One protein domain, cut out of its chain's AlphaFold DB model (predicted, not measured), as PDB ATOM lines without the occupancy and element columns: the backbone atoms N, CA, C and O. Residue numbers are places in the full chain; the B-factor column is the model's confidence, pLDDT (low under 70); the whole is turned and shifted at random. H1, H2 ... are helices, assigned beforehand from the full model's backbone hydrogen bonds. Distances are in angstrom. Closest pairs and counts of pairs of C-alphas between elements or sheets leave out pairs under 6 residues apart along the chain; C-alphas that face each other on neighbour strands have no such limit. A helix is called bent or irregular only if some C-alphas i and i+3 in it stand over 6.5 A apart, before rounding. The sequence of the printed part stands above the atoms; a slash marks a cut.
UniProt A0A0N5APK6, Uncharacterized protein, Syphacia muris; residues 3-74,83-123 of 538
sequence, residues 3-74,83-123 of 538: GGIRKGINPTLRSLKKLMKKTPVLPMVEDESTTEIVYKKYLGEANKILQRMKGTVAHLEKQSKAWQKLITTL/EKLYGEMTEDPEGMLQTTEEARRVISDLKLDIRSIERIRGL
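Overview. This is residues 3 to 74 and 83 to 123 of the 538 residues of an uncharacterized protein of Syphacia muris (UniProt A0A0N5APK6). A slender rod of helices: the long helix H2 runs nearly the whole length, H1 folds back beside the second half of H2, and H4 runs beside H2 in the opposite sense, making an up-and-down bundle of three. The short helix H3 sits at one end, before the start of H4, and the stretched link of residues 22 to 31 joins H1 to the far end of H2. The printed part has 113 residues with four named helices in the order H1, H2, H3, H4 and no named strand; its class is all helix. The whole is loose, with a radius of gyration of the C-alphas of 18.0 A and spans of 63 by 21 by 19 A.

Along the chain. H2, the longest helix, covers residues 32 to 71 and measures 57.5 A, from C-alpha 32 at (41.163, 74.921, 42.027) to C-alpha 71 at (16.117, 23.592, 35.537). It is irregular: C-alphas 33 and 36 are 7.3 A apart. H4 covers residues 96 to 123, is 40.6 A long and ends with C-alpha 123 at (28.624, 75.112, 37.537). H1 covers residues 3 to 21, is 28.3 A long and begins with C-alpha 3 at (28.275, 21.952, 32.953). H1 is irregular, but only just: C-alphas 7 and 10 are 6.6 A apart. H3 covers residues 83 to 91 and is 11.7 A long.

Arrangement. H1, H2 and H4 form a bundle, up and down, each running against the one before it in the chain. H2 touches H4 at a shallow tilt of 29 degrees, opposite ways; their closest C-alphas, of Leu 50 and Ile 107, are 6.0 A apart. H1 and H2 form a helical hairpin at a shallow tilt of 19 degrees, in which H2 touches H1 with residues 49 to 67 alone; the closest C-alphas, of Leu 16 and Thr 56, are 6.3 A apart. H1 touches H4 with residues 13 to 20 alone, at a steep tilt of 39 degrees, the same way; the closest C-alphas, of Met 20 and Ala 103, are 6.6 A apart. H3 and H4 touch only at the corner by their link, the closest C-alphas, of Thr 90 and Met 96, being 4.7 A apart. H2 and H3 are close but not clearly touching, with the closest C-alphas, of Ile 71 and Glu 83, 6.7 A apart. H1 and H3 are near each other. Every O i to N i+4 pair is within hydrogen-bond range in H3 and H4; in H1 10 of 15 are, and in H2 34 of 36.

Size, cuts and confidence. The C-alphas farthest apart, of Ser 33 and Leu 74, are 63.7 A from each other. Residues 75 to 82 are not printed, and C-alphas 74 and 83 are 9.8 A apart across this cut. The link from H1 to H2 is short and that from H3 to H4 tight. The mean pLDDT of the printed part is 71.9; 46 residues are under 70, among them residues 24 to 36 and 97 to 117.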
ATOM      1  N   GLY A   3      26.818  21.805  32.839       70.19
ATOM      2  CA  GLY A   3      28.275  21.952  32.953       70.19
ATOM      3  C   GLY A   3      28.890  23.008  32.021       70.19
ATOM      4  O   GLY A   3      29.896  23.615  32.374       70.19
ATOM      5  N   GLY A   4      28.277  23.277  30.861       74.06
ATOM      6  CA  GLY A   4      28.695  24.366  29.969       74.06
ATOM      7  C   GLY A   4      28.353  25.759  30.512       74.06
ATOM      8  O   GLY A   4      29.180  26.662  30.436       74.06
ATOM      9  N   ILE A   5      27.169  25.912  31.117       75.56
ATOM     10  CA  ILE A   5      26.712  27.164  31.738       75.56
ATOM     11  C   ILE A   5      27.536  27.440  33.004       75.56
ATOM     12  O   ILE A   5      28.118  28.516  33.149       75.56
ATOM     13  N   ARG A   6      27.697  26.421  33.859       76.88
ATOM     14  CA  ARG A   6      28.481  26.473  35.104       76.88
ATOM     15  C   ARG A   6      29.940  26.867  34.889       76.88
ATOM     16  O   ARG A   6      30.472  27.695  35.627       76.88
ATOM     17  N   LYS A   7      30.587  26.340  33.841       81.00
ATOM     18  CA  LYS A   7      31.983  26.681  33.500       81.00
ATOM     19  C   LYS A   7      32.189  28.176  33.225       81.00
ATOM     20  O   LYS A   7      33.291  28.673  33.441       81.00
ATOM     21  N   GLY A   8      31.154  28.884  32.770       79.69
ATOM     22  CA  GLY A   8      31.211  30.314  32.465       79.69
ATOM     23  C   GLY A   8      30.991  31.241  33.666       79.69
ATOM     24  O   GLY A   8      31.419  32.394  33.615       79.69
ATOM     25  N   ILE A   9      30.386  30.757  34.752       83.38
ATOM     26  CA  ILE A   9      29.954  31.594  35.885       83.38
ATOM     27  C   ILE A   9      31.137  31.987  36.776       83.38
ATOM     28  O   ILE A   9      31.403  33.173  36.965       83.38
ATOM     29  N   ASN A  10      31.921  31.016  37.251       84.56
ATOM     30  CA  ASN A  10      33.042  31.271  38.169       84.56
ATOM     31  C   ASN A  10      34.123  32.221  37.613       84.56
ATOM     32  O   ASN A  10      34.649  33.050  38.363       84.56
ATOM     33  N   PRO A  11      34.514  32.149  36.325       89.19
ATOM     34  CA  PRO A  11      35.395  33.153  35.731       89.19
ATOM     35  C   PRO A  11      34.770  34.554  35.718       89.19
ATOM     36  O   PRO A  11      35.462  35.539  35.982       89.19
ATOM     37  N   THR A  12      33.467  34.641  35.454       88.06
ATOM     38  CA  THR A  12      32.740  35.910  35.375       88.06
ATOM     39  C   THR A  12      32.588  36.552  36.757       88.06
ATOM     40  O   THR A  12      32.886  37.738  36.898       88.06
ATOM     41  N   LEU A  13      32.278  35.769  37.798       83.25
ATOM     42  CA  LEU A  13      32.270  36.223  39.198       83.25
ATOM     43  C   LEU A  13      33.640  36.750  39.637       83.25
ATOM     44  O   LEU A  13      33.743  37.850  40.179       83.25
ATOM     45  N   ARG A  14      34.723  36.026  39.326       87.19
ATOM     46  CA  ARG A  14      36.096  36.485  39.610       87.19
ATOM     47  C   ARG A  14      36.434  37.790  38.890       87.19
ATOM     48  O   ARG A  14      37.079  38.668  39.466       87.19
ATOM     49  N   SER A  15      35.995  37.931  37.640       90.62
ATOM     50  CA  SER A  15      36.155  39.162  36.864       90.62
ATOM     51  C   SER A  15      35.405  40.332  37.506       90.62
ATOM     52  O   SER A  15      35.973  41.415  37.654       90.62
ATOM     53  N   LEU A  16      34.170  40.100  37.963       85.94
ATOM     54  CA  LEU A  16      33.343  41.105  38.628       85.94
ATOM     55  C   LEU A  16      33.957  41.557  39.959       85.94
ATOM     56  O   LEU A  16      34.177  42.752  40.146       85.94
ATOM     57  N   LYS A  17      34.368  40.615  40.819       83.12
ATOM     58  CA  LYS A  17      35.095  40.900  42.071       83.12
ATOM     59  C   LYS A  17      36.371  41.710  41.825       83.12
ATOM     60  O   LYS A  17      36.679  42.652  42.554       83.12
ATOM     61  N   LYS A  18      37.116  41.397  40.759       89.31
ATOM     62  CA  LYS A  18      38.317  42.155  40.373       89.31
ATOM     63  C   LYS A  18      37.993  43.574  39.907       89.31
ATOM     64  O   LYS A  18      38.800  44.468  40.145       89.31
ATOM     65  N   LEU A  19      36.867  43.781  39.225       84.19
ATOM     66  CA  LEU A  19      36.419  45.115  38.823       84.19
ATOM     67  C   LEU A  19      36.024  45.950  40.044       84.19
ATOM     68  O   LEU A  19      36.501  47.074  40.142       84.19
ATOM     69  N   MET A  20      35.279  45.376  40.995       79.50
ATOM     70  CA  MET A  20      34.919  46.043  42.257       79.50
ATOM     71  C   MET A  20      36.157  46.502  43.038       79.50
ATOM     72  O   MET A  20      36.234  47.648  43.463       79.50
ATOM     73  N   LYS A  21      37.190  45.652  43.134       77.12
ATOM     74  CA  LYS A  21      38.472  46.008  43.777       77.12
ATOM     75  C   LYS A  21      39.273  47.084  43.036       77.12
ATOM     76  O   LYS A  21      40.181  47.669  43.615       77.12
ATOM     77  N   LYS A  22      39.006  47.297  41.745       81.19
ATOM     78  CA  LYS A  22      39.692  48.292  40.904       81.19
ATOM     79  C   LYS A  22      38.937  49.613  40.805       81.19
ATOM     80  O   LYS A  22      39.437  50.516  40.137       81.19
ATOM     81  N   THR A  23      37.755  49.707  41.406       73.19
ATOM     82  CA  THR A  23      36.938  50.917  41.403       73.19
ATOM     83  C   THR A  23      37.743  52.105  41.942       73.19
ATOM     84  O   THR A  23      38.307  52.001  43.033       73.19
ATOM     85  N   PRO A  24      37.853  53.213  41.183       66.31
ATOM     86  CA  PRO A  24      38.622  54.370  41.608       66.31
ATOM     87  C   PRO A  24      37.896  55.069  42.754       66.31
ATOM     88  O   PRO A  24      36.673  55.200  42.742       66.31
ATOM     89  N   VAL A  25      38.663  55.549  43.725       65.25
ATOM     90  CA  VAL A  25      38.143  56.367  44.822       65.25
ATOM     91  C   VAL A  25      37.988  57.803  44.332       65.25
ATOM     92  O   VAL A  25      38.849  58.299  43.601       65.25
ATOM     93  N   LEU A  26      36.891  58.460  44.715       56.31
ATOM     94  CA  LEU A  26      36.656  59.867  44.406       56.31
ATOM     95  C   LEU A  26      37.836  60.722  44.921       56.31
ATOM     96  O   LEU A  26      38.130  60.686  46.117       56.31
ATOM     97  N   PRO A  27      38.550  61.461  44.051       53.72
ATOM     98  CA  PRO A  27      39.723  62.219  44.461       53.72
ATOM     99  C   PRO A  27      39.314  63.472  45.236       53.72
ATOM    100  O   PRO A  27      38.434  64.214  44.805       53.72
ATOM    101  N   MET A  28      39.999  63.739  46.349       45.19
ATOM    102  CA  MET A  28      39.904  65.023  47.042       45.19
ATOM    103  C   MET A  28      40.886  66.006  46.408       45.19
ATOM    104  O   MET A  28      42.063  65.676  46.259       45.19
ATOM    105  N   VAL A  29      40.415  67.193  46.028       50.62
ATOM    106  CA  VAL A  29      41.265  68.228  45.428       50.62
ATOM    107  C   VAL A  29      41.228  69.480  46.298       50.62
ATOM    108  O   VAL A  29      40.151  69.993  46.586       50.62
ATOM    109  N   GLU A  30      42.402  69.937  46.738       43.66
ATOM    110  CA  GLU A  30      42.569  71.113  47.613       43.66
ATOM    111  C   GLU A  30      42.867  72.408  46.826       43.66
ATOM    112  O   GLU A  30      42.768  73.494  47.385       43.66
ATOM    113  N   ASP A  31      43.195  72.304  45.530       47.09
ATOM    114  CA  ASP A  31      43.571  73.421  44.650       47.09
ATOM    115  C   ASP A  31      42.662  73.500  43.404       47.09
ATOM    116  O   ASP A  31      42.537  72.543  42.626       47.09
ATOM    117  N   GLU A  32      42.043  74.664  43.176       54.41
ATOM    118  CA  GLU A  32      41.163  74.921  42.027       54.41
ATOM    119  C   GLU A  32      41.882  74.726  40.680       54.41
ATOM    120  O   GLU A  32      41.256  74.284  39.713       54.41
ATOM    121  N   SER A  33      43.200  74.964  40.611       51.31
ATOM    122  CA  SER A  33      43.962  74.930  39.353       51.31
ATOM    123  C   SER A  33      44.173  73.516  38.784       51.31
ATOM    124  O   SER A  33      44.290  73.331  37.570       51.31
ATOM    125  N   THR A  34      44.155  72.490  39.643       55.22
ATOM    126  CA  THR A  34      44.371  71.078  39.264       55.22
ATOM    127  C   THR A  34      43.086  70.245  39.259       55.22
ATOM    128  O   THR A  34      43.055  69.141  38.700       55.22
ATOM    129  N   THR A  35      41.999  70.802  39.801       66.69
ATOM    130  CA  THR A  35      40.684  70.161  39.957       66.69
ATOM    131  C   THR A  35      40.131  69.609  38.645       66.69
ATOM    132  O   THR A  35      39.671  68.466  38.589       66.69
ATOM    133  N   GLU A  36      40.231  70.364  37.549       69.81
ATOM    134  CA  GLU A  36      39.687  69.917  36.266       69.81
ATOM    135  C   GLU A  36      40.449  68.716  35.678       69.81
ATOM    136  O   GLU A  36      39.834  67.784  35.146       69.81
ATOM    137  N   ILE A  37      41.778  68.690  35.808       74.44
ATOM    138  CA  ILE A  37      42.624  67.609  35.281       74.44
ATOM    139  C   ILE A  37      42.377  66.314  36.067       74.44
ATOM    140  O   ILE A  37      42.200  65.245  35.473       74.44
ATOM    141  N   VAL A  38      42.322  66.417  37.397       72.25
ATOM    142  CA  VAL A  38      42.111  65.282  38.304       72.25
ATOM    143  C   VAL A  38      40.726  64.665  38.095       72.25
ATOM    144  O   VAL A  38      40.616  63.453  37.888       72.25
ATOM    145  N   TYR A  39      39.676  65.486  38.036       77.31
ATOM    146  CA  TYR A  39      38.322  65.003  37.771       77.31
ATOM    147  C   TYR A  39      38.149  64.439  36.364       77.31
ATOM    148  O   TYR A  39      37.475  63.424  36.196       77.31
ATOM    149  N   LYS A  40      38.798  65.012  35.343       80.69
ATOM    150  CA  LYS A  40      38.771  64.446  33.986       80.69
ATOM    151  C   LYS A  40      39.404  63.051  33.940       80.69
ATOM    152  O   LYS A  40      38.866  62.163  33.274       80.69
ATOM    153  N   LYS A  41      40.511  62.837  34.662       81.94
ATOM    154  CA  LYS A  41      41.158  61.521  34.780       81.94
ATOM    155  C   LYS A  41      40.261  60.521  35.514       81.94
ATOM    156  O   LYS A  41      40.017  59.439  34.979       81.94
ATOM    157  N   TYR A  42      39.720  60.906  36.671       80.69
ATOM    158  CA  TYR A  42      38.800  60.069  37.446       80.69
ATOM    159  C   TYR A  42      37.567  59.671  36.627       80.69
ATOM    160  O   TYR A  42      37.274  58.485  36.508       80.69
ATOM    161  N   LEU A  43      36.895  60.629  35.973       75.88
ATOM    162  CA  LEU A  43      35.728  60.355  35.128       75.88
ATOM    163  C   LEU A  43      36.049  59.348  34.016       75.88
ATOM    164  O   LEU A  43      35.221  58.492  33.702       75.88
ATOM    165  N   GLY A  44      37.243  59.423  33.423       82.62
ATOM    166  CA  GLY A  44      37.683  58.480  32.396       82.62
ATOM    167  C   GLY A  44      37.853  57.049  32.918       82.62
ATOM    168  O   GLY A  44      37.501  56.096  32.220       82.62
ATOM    169  N   GLU A  45      38.377  56.879  34.130       82.81
ATOM    170  CA  GLU A  45      38.560  55.569  34.766       82.81
ATOM    171  C   GLU A  45      37.242  55.012  35.321       82.81
ATOM    172  O   GLU A  45      36.889  53.864  35.028       82.81
ATOM    173  N   ALA A  46      36.472  55.844  36.026       73.88
ATOM    174  CA  ALA A  46      35.178  55.500  36.607       73.88
ATOM    175  C   ALA A  46      34.179  55.053  35.533       73.88
ATOM    176  O   ALA A  46      33.580  53.986  35.659       73.88
ATOM    177  N   ASN A  47      34.065  55.783  34.414       83.44
ATOM    178  CA  ASN A  47      33.185  55.386  33.311       83.44
ATOM    179  C   ASN A  47      33.601  54.050  32.675       83.44
ATOM    180  O   ASN A  47      32.743  53.223  32.362       83.44
ATOM    181  N   LYS A  48      34.906  53.793  32.504       91.31
ATOM    182  CA  LYS A  48      35.394  52.514  31.953       91.31
ATOM    183  C   LYS A  48      35.043  51.336  32.859       91.31
ATOM    184  O   LYS A  48      34.619  50.293  32.359       91.31
ATOM    185  N   ILE A  49      35.227  51.489  34.170       84.25
ATOM    186  CA  ILE A  49      34.905  50.444  35.149       84.25
ATOM    187  C   ILE A  49      33.396  50.247  35.247       84.25
ATOM    188  O   ILE A  49      32.945  49.110  35.146       84.25
ATOM    189  N   LEU A  50      32.620  51.331  35.301       77.69
ATOM    190  CA  LEU A  50      31.159  51.299  35.307       77.69
ATOM    191  C   LEU A  50      30.594  50.498  34.125       77.69
ATOM    192  O   LEU A  50      29.750  49.624  34.316       77.69
ATOM    193  N   GLN A  51      31.065  50.764  32.902       87.81
ATOM    194  CA  GLN A  51      30.597  50.048  31.708       87.81
ATOM    195  C   GLN A  51      30.976  48.565  31.738       87.81
ATOM    196  O   GLN A  51      30.151  47.706  31.424       87.81
ATOM    197  N   ARG A  52      32.202  48.243  32.169       91.06
ATOM    198  CA  ARG A  52      32.648  46.851  32.307       91.06
ATOM    199  C   ARG A  52      31.848  46.101  33.366       91.06
ATOM    200  O   ARG A  52      31.423  44.985  33.100       91.06
ATOM    201  N   MET A  53      31.610  46.704  34.529       85.44
ATOM    202  CA  MET A  53      30.826  46.086  35.599       85.44
ATOM    203  C   MET A  53      29.386  45.828  35.161       85.44
ATOM    204  O   MET A  53      28.918  44.706  35.315       85.44
ATOM    205  N   LYS A  54      28.720  46.806  34.530       82.25
ATOM    206  CA  LYS A  54      27.374  46.615  33.960       82.25
ATOM    207  C   LYS A  54      27.325  45.452  32.967       82.25
ATOM    208  O   LYS A  54      26.423  44.626  33.045       82.25
ATOM    209  N   GLY A  55      28.297  45.376  32.055       86.44
ATOM    210  CA  GLY A  55      28.377  44.291  31.075       86.44
ATOM    211  C   GLY A  55      28.592  42.921  31.722       86.44
ATOM    212  O   GLY A  55      27.938  41.953  31.342       86.44
ATOM    213  N   THR A  56      29.467  42.839  32.726       88.62
ATOM    214  CA  THR A  56      29.735  41.598  33.465       88.62
ATOM    215  C   THR A  56      28.522  41.146  34.285       88.62
ATOM    216  O   THR A  56      28.196  39.962  34.260       88.62
ATOM    217  N   VAL A  57      27.819  42.073  34.946       79.81
ATOM    218  CA  VAL A  57      26.559  41.803  35.665       79.81
ATOM    219  C   VAL A  57      25.495  41.270  34.705       79.81
ATOM    220  O   VAL A  57      24.967  40.184  34.922       79.81
ATOM    221  N   ALA A  58      25.264  41.949  33.577       80.44
ATOM    222  CA  ALA A  58      24.302  41.496  32.570       80.44
ATOM    223  C   ALA A  58      24.664  40.117  31.981       80.44
ATOM    224  O   ALA A  58      23.785  39.321  31.639       80.44
ATOM    225  N   HIS A  59      25.959  39.806  31.857       87.56
ATOM    226  CA  HIS A  59      26.411  38.489  31.414       87.56
ATOM    227  C   HIS A  59      26.103  37.391  32.442       87.56
ATOM    228  O   HIS A  59      25.598  36.338  32.051       87.56
ATOM    229  N   LEU A  60      26.355  37.647  33.732       85.00
ATOM    230  CA  LEU A  60      26.008  36.725  34.820       85.00
ATOM    231  C   LEU A  60      24.504  36.487  34.888       85.00
ATOM    232  O   LEU A  60      24.077  35.339  34.911       85.00
ATOM    233  N   GLU A  61      23.698  37.544  34.825       81.19
ATOM    234  CA  GLU A  61      22.235  37.436  34.810       81.19
ATOM    235  C   GLU A  61      21.744  36.598  33.626       81.19
ATOM    236  O   GLU A  61      20.859  35.756  33.774       81.19
ATOM    237  N   LYS A  62      22.350  36.766  32.444       85.44
ATOM    238  CA  LYS A  62      22.028  35.951  31.268       85.44
ATOM    239  C   LYS A  62      22.383  34.475  31.474       85.44
ATOM    240  O   LYS A  62      21.608  33.610  31.068       85.44
ATOM    241  N   GLN A  63      23.540  34.179  32.069       84.38
ATOM    242  CA  GLN A  63      23.947  32.807  32.396       84.38
ATOM    243  C   GLN A  63      23.022  32.189  33.448       84.38
ATOM    244  O   GLN A  63      22.595  31.049  33.286       84.38
ATOM    245  N   SER A  64      22.658  32.970  34.464       82.62
ATOM    246  CA  SER A  64      21.711  32.602  35.511       82.62
ATOM    247  C   SER A  64      20.351  32.225  34.925       82.62
ATOM    248  O   SER A  64      19.893  31.102  35.109       82.62
ATOM    249  N   LYS A  65      19.773  33.096  34.085       78.81
ATOM    250  CA  LYS A  65      18.503  32.845  33.382       78.81
ATOM    251  C   LYS A  65      18.557  31.616  32.476       78.81
ATOM    252  O   LYS A  65      17.588  30.869  32.380       78.81
ATOM    253  N   ALA A  66      19.682  31.384  31.797       83.12
ATOM    254  CA  ALA A  66      19.857  30.189  30.976       83.12
ATOM    255  C   ALA A  66      19.883  28.905  31.823       83.12
ATOM    256  O   ALA A  66      19.344  27.885  31.393       83.12
ATOM    257  N   TRP A  67      20.483  28.956  33.015       83.94
ATOM    258  CA  TRP A  67      20.506  27.830  33.946       83.94
ATOM    259  C   TRP A  67      19.125  27.581  34.558       83.94
ATOM    260  O   TRP A  67      18.644  26.455  34.515       83.94
ATOM    261  N   GLN A  68      18.432  28.630  35.000       76.81
ATOM    262  CA  GLN A  68      17.046  28.544  35.472       76.81
ATOM    263  C   GLN A  68      16.129  27.927  34.407       76.81
ATOM    264  O   GLN A  68      15.372  27.001  34.685       76.81
ATOM    265  N   LYS A  69      16.258  28.358  33.143       80.94
ATOM    266  CA  LYS A  69      15.501  27.767  32.033       80.94
ATOM    267  C   LYS A  69      15.807  26.280  31.850       80.94
ATOM    268  O   LYS A  69      14.897  25.518  31.556       80.94
ATOM    269  N   LEU A  70      17.058  25.857  32.028       82.19
ATOM    270  CA  LEU A  70      17.406  24.436  31.991       82.19
ATOM    271  C   LEU A  70      16.707  23.675  33.126       82.19
ATOM    272  O   LEU A  70      16.085  22.657  32.849       82.19
ATOM    273  N   ILE A  71      16.754  24.196  34.355       79.06
ATOM    274  CA  ILE A  71      16.117  23.592  35.537       79.06
ATOM    275  C   ILE A  71      14.620  23.381  35.290       79.06
ATOM    276  O   ILE A  71      14.143  22.258  35.391       79.06
ATOM    277  N   THR A  72      13.905  24.402  34.803       75.19
ATOM    278  CA  THR A  72      12.458  24.299  34.499       75.19
ATOM    279  C   THR A  72      12.088  23.273  33.418       75.19
ATOM    280  O   THR A  72      10.915  22.947  33.261       75.19
ATOM    281  N   THR A  73      13.061  22.767  32.651       81.00
ATOM    282  CA  THR A  73      12.841  21.732  31.623       81.00
ATOM    283  C   THR A  73      13.193  20.316  32.086       81.00
ATOM    284  O   THR A  73      12.964  19.367  31.338       81.00
ATOM    285  N   LEU A  74      13.762  20.159  33.286       80.81
ATOM    286  CA  LEU A  74      14.129  18.864  33.860       80.81
ATOM    287  C   LEU A  74      12.950  18.244  34.627       80.81
ATOM    288  O   LEU A  74      12.064  18.944  35.109       80.81
ATOM    289  N   GLU A  83      18.831  21.789  40.922       73.50
ATOM    290  CA  GLU A  83      18.303  22.809  41.835       73.50
ATOM    291  C   GLU A  83      19.230  23.021  43.028       73.50
ATOM    292  O   GLU A  83      19.557  24.163  43.354       73.50
ATOM    293  N   LYS A  84      19.726  21.933  43.631       75.06
ATOM    294  CA  LYS A  84      20.699  22.008  44.724       75.06
ATOM    295  C   LYS A  84      21.978  22.727  44.289       75.06
ATOM    296  O   LYS A  84      22.423  23.654  44.960       75.06
ATOM    297  N   LEU A  85      22.543  22.343  43.143       78.81
ATOM    298  CA  LEU A  85      23.759  22.963  42.600       78.81
ATOM    299  C   LEU A  85      23.572  24.439  42.238       78.81
ATOM    300  O   LEU A  85      24.515  25.226  42.339       78.81
ATOM    301  N   TYR A  86      22.385  24.810  41.759       76.56
ATOM    302  CA  TYR A  86      22.058  26.200  41.470       76.56
ATOM    303  C   TYR A  86      21.918  27.009  42.761       76.56
ATOM    304  O   TYR A  86      22.562  28.049  42.871       76.56
ATOM    305  N   GLY A  87      21.164  26.489  43.738       63.78
ATOM    306  CA  GLY A  87      20.979  27.089  45.059       63.78
ATOM    307  C   GLY A  87      22.309  27.356  45.760       63.78
ATOM    308  O   GLY A  87      22.589  28.496  46.111       63.78
ATOM    309  N   GLU A  88      23.192  26.356  45.837       72.44
ATOM    310  CA  GLU A  88      24.541  26.512  46.404       72.44
ATOM    311  C   GLU A  88      25.350  27.615  45.695       72.44
ATOM    312  O   GLU A  88      26.036  28.402  46.336       72.44
ATOM    313  N   MET A  89      25.252  27.726  44.365       70.19
ATOM    314  CA  MET A  89      25.985  28.740  43.595       70.19
ATOM    315  C   MET A  89      25.418  30.158  43.762       70.19
ATOM    316  O   MET A  89      26.136  31.146  43.566       70.19
ATOM    317  N   THR A  90      24.123  30.287  44.043       60.94
ATOM    318  CA  THR A  90      23.462  31.582  44.222       60.94
ATOM    319  C   THR A  90      23.492  32.073  45.660       60.94
ATOM    320  O   THR A  90      23.679  33.272  45.846       60.94
ATOM    321  N   GLU A  91      23.338  31.169  46.628       52.28
ATOM    322  CA  GLU A  91      23.167  31.457  48.059       52.28
ATOM    323  C   GLU A  91      24.490  31.453  48.847       52.28
ATOM    324  O   GLU A  91      24.522  31.897  49.992       52.28
ATOM    325  N   ASP A  92      25.598  30.995  48.248       64.25
ATOM    326  CA  ASP A  92      26.938  31.137  48.829       64.25
ATOM    327  C   ASP A  92      27.252  32.626  49.119       64.25
ATOM    328  O   ASP A  92      27.016  33.477  48.251       64.25
ATOM    329  N   PRO A  93      27.823  32.981  50.290       49.69
ATOM    330  CA  PRO A  93      28.272  34.347  50.592       49.69
ATOM    331  C   PRO A  93      29.211  34.948  49.535       49.69
ATOM    332  O   PRO A  93      29.272  36.166  49.358       49.69
ATOM    333  N   GLU A  94      29.943  34.099  48.811       59.72
ATOM    334  CA  GLU A  94      30.788  34.472  47.677       59.72
ATOM    335  C   GLU A  94      30.162  34.180  46.298       59.72
ATOM    336  O   GLU A  94      30.811  34.400  45.261       59.72
ATOM    337  N   GLY A  95      28.908  33.742  46.291       68.25
ATOM    338  CA  GLY A  95      28.130  33.273  45.162       68.25
ATOM    339  C   GLY A  95      27.569  34.377  44.279       68.25
ATOM    340  O   GLY A  95      27.920  35.562  44.362       68.25
ATOM    341  N   MET A  96      26.709  33.966  43.350       71.31
ATOM    342  CA  MET A  96      26.238  34.831  42.279       71.31
ATOM    343  C   MET A  96      25.361  35.968  42.787       71.31
ATOM    344  O   MET A  96      25.600  37.104  42.391       71.31
ATOM    345  N   LEU A  97      24.384  35.703  43.657       59.59
ATOM    346  CA  LEU A  97      23.417  36.716  44.086       59.59
ATOM    347  C   LEU A  97      24.119  37.856  44.831       59.59
ATOM    348  O   LEU A  97      24.095  39.000  44.372       59.59
ATOM    349  N   GLN A  98      24.859  37.513  45.885       63.22
ATOM    350  CA  GLN A  98      25.570  38.476  46.721       63.22
ATOM    351  C   GLN A  98      26.608  39.284  45.930       63.22
ATOM    352  O   GLN A  98      26.649  40.511  46.025       63.22
ATOM    353  N   THR A  99      27.403  38.626  45.075       69.69
ATOM    354  CA  THR A  99      28.401  39.322  44.241       69.69
ATOM    355  C   THR A  99      27.738  40.287  43.250       69.69
ATOM    356  O   THR A  99      28.295  41.341  42.930       69.69
ATOM    357  N   THR A 100      26.555  39.939  42.734       69.06
ATOM    358  CA  THR A 100      25.829  40.785  41.777       69.06
ATOM    359  C   THR A 100      25.185  41.982  42.478       69.06
ATOM    360  O   THR A 100      25.260  43.093  41.951       69.06
ATOM    361  N   GLU A 101      24.636  41.798  43.681       60.38
ATOM    362  CA  GLU A 101      24.109  42.884  44.518       60.38
ATOM    363  C   GLU A 101      25.199  43.856  44.977       60.38
ATOM    364  O   GLU A 101      25.061  45.072  44.822       60.38
ATOM    365  N   GLU A 102      26.335  43.345  45.456       65.00
ATOM    366  CA  GLU A 102      27.490  44.175  45.808       65.00
ATOM    367  C   GLU A 102      27.959  44.999  44.596       65.00
ATOM    368  O   GLU A 102      28.159  46.214  44.689       65.00
ATOM    369  N   ALA A 103      28.035  44.375  43.417       67.44
ATOM    370  CA  ALA A 103      28.381  45.079  42.190       67.44
ATOM    371  C   ALA A 103      27.349  46.146  41.801       67.44
ATOM    372  O   ALA A 103      27.741  47.207  41.308       67.44
ATOM    373  N   ARG A 104      26.048  45.906  42.015       60.84
ATOM    374  CA  ARG A 104      24.978  46.892  41.772       60.84
ATOM    375  C   ARG A 104      25.114  48.105  42.693       60.84
ATOM    376  O   ARG A 104      24.960  49.228  42.205       60.84
ATOM    377  N   ARG A 105      25.485  47.903  43.963       52.69
ATOM    378  CA  ARG A 105      25.782  48.991  44.915       52.69
ATOM    379  C   ARG A 105      26.962  49.837  44.440       52.69
ATOM    380  O   ARG A 105      26.797  51.031  44.217       52.69
ATOM    381  N   VAL A 106      28.094  49.206  44.116       59.94
ATOM    382  CA  VAL A 106      29.289  49.898  43.589       59.94
ATOM    383  C   VAL A 106      28.994  50.643  42.274       59.94
ATOM    384  O   VAL A 106      29.482  51.751  42.046       59.94
ATOM    385  N   ILE A 107      28.167  50.068  41.394       61.53
ATOM    386  CA  ILE A 107      27.679  50.731  40.171       61.53
ATOM    387  C   ILE A 107      26.846  51.978  40.503       61.53
ATOM    388  O   ILE A 107      26.902  52.955  39.752       61.53
ATOM    389  N   SER A 108      26.037  51.935  41.563       48.75
ATOM    390  CA  SER A 108      25.229  53.068  42.021       48.75
ATOM    391  C   SER A 108      26.112  54.199  42.543       48.75
ATOM    392  O   SER A 108      25.986  55.328  42.064       48.75
ATOM    393  N   ASP A 109      27.074  53.875  43.408       51.59
ATOM    394  CA  ASP A 109      28.023  54.834  43.983       51.59
ATOM    395  C   ASP A 109      28.820  55.544  42.881       51.59
ATOM    396  O   ASP A 109      28.812  56.772  42.787       51.59
ATOM    397  N   LEU A 110      29.376  54.786  41.926       57.69
ATOM    398  CA  LEU A 110      30.090  55.366  40.782       57.69
ATOM    399  C   LEU A 110      29.210  56.291  39.931       57.69
ATOM    400  O   LEU A 110      29.689  57.300  39.414       57.69
ATOM    401  N   LYS A 111      27.920  55.971  39.749       57.03
ATOM    402  CA  LYS A 111      26.991  56.858  39.024       57.03
ATOM    403  C   LYS A 111      26.768  58.164  39.785       57.03
ATOM    404  O   LYS A 111      26.616  59.198  39.138       57.03
ATOM    405  N   LEU A 112      26.682  58.115  41.113       48.28
ATOM    406  CA  LEU A 112      26.505  59.301  41.951       48.28
ATOM    407  C   LEU A 112      27.756  60.183  41.925       48.28
ATOM    408  O   LEU A 112      27.625  61.390  41.712       48.28
ATOM    409  N   ASP A 113      28.942  59.587  42.026       58.16
ATOM    410  CA  ASP A 113      30.224  60.288  41.912       58.16
ATOM    411  C   ASP A 113      30.356  60.995  40.556       58.16
ATOM    412  O   ASP A 113      30.611  62.201  40.491       58.16
ATOM    413  N   ILE A 114      30.090  60.273  39.459       67.31
ATOM    414  CA  ILE A 114      30.128  60.822  38.094       67.31
ATOM    415  C   ILE A 114      29.165  62.008  37.956       67.31
ATOM    416  O   ILE A 114      29.587  63.081  37.523       67.31
ATOM    417  N   ARG A 115      27.899  61.859  38.375       59.97
ATOM    418  CA  ARG A 115      26.903  62.947  38.306       59.97
ATOM    419  C   ARG A 115      27.314  64.162  39.134       59.97
ATOM    420  O   ARG A 115      27.064  65.296  38.727       59.97
ATOM    421  N   SER A 116      27.904  63.937  40.304       57.62
ATOM    422  CA  SER A 116      28.324  65.008  41.209       57.62
ATOM    423  C   SER A 116      29.463  65.822  40.602       57.62
ATOM    424  O   SER A 116      29.379  67.049  40.556       57.62
ATOM    425  N   ILE A 117      30.471  65.157  40.028       62.84
ATOM    426  CA  ILE A 117      31.567  65.825  39.316       62.84
ATOM    427  C   ILE A 117      31.058  66.554  38.067       62.84
ATOM    428  O   ILE A 117      31.448  67.693  37.814       62.84
ATOM    429  N   GLU A 118      30.183  65.934  37.273       71.19
ATOM    430  CA  GLU A 118      29.604  66.570  36.080       71.19
ATOM    431  C   GLU A 118      28.819  67.840  36.436       71.19
ATOM    432  O   GLU A 118      28.922  68.844  35.728       71.19
ATOM    433  N   ARG A 119      28.112  67.846  37.575       63.53
ATOM    434  CA  ARG A 119      27.431  69.035  38.106       63.53
ATOM    435  C   ARG A 119      28.419  70.136  38.498       63.53
ATOM    436  O   ARG A 119      28.198  71.285  38.127       63.53
ATOM    437  N   ILE A 120      29.504  69.796  39.200       62.81
ATOM    438  CA  ILE A 120      30.563  70.750  39.583       62.81
ATOM    439  C   ILE A 120      31.176  71.393  38.331       62.81
ATOM    440  O   ILE A 120      31.284  72.614  38.239       62.81
ATOM    441  N   ARG A 121      31.488  70.588  37.310       66.56
ATOM    442  CA  ARG A 121      32.015  71.090  36.029       66.56
ATOM    443  C   ARG A 121      30.998  71.961  35.279       66.56
ATOM    444  O   ARG A 121      31.375  72.962  34.678       66.56
ATOM    445  N   GLY A 122      29.711  71.616  35.342       59.28
ATOM    446  CA  GLY A 122      28.627  72.419  34.772       59.28
ATOM    447  C   GLY A 122      28.422  73.772  35.464       59.28
ATOM    448  O   GLY A 122      28.085  74.748  34.794       59.28
ATOM    449  N   LEU A 123      28.651  73.854  36.779       53.06
ATOM    450  CA  LEU A 123      28.624  75.112  37.537       53.06
ATOM    451  C   LEU A 123      29.819  76.005  37.177       53.06
ATOM    452  O   LEU A 123      29.619  77.184  36.894       53.06
TER     453      LEU A 123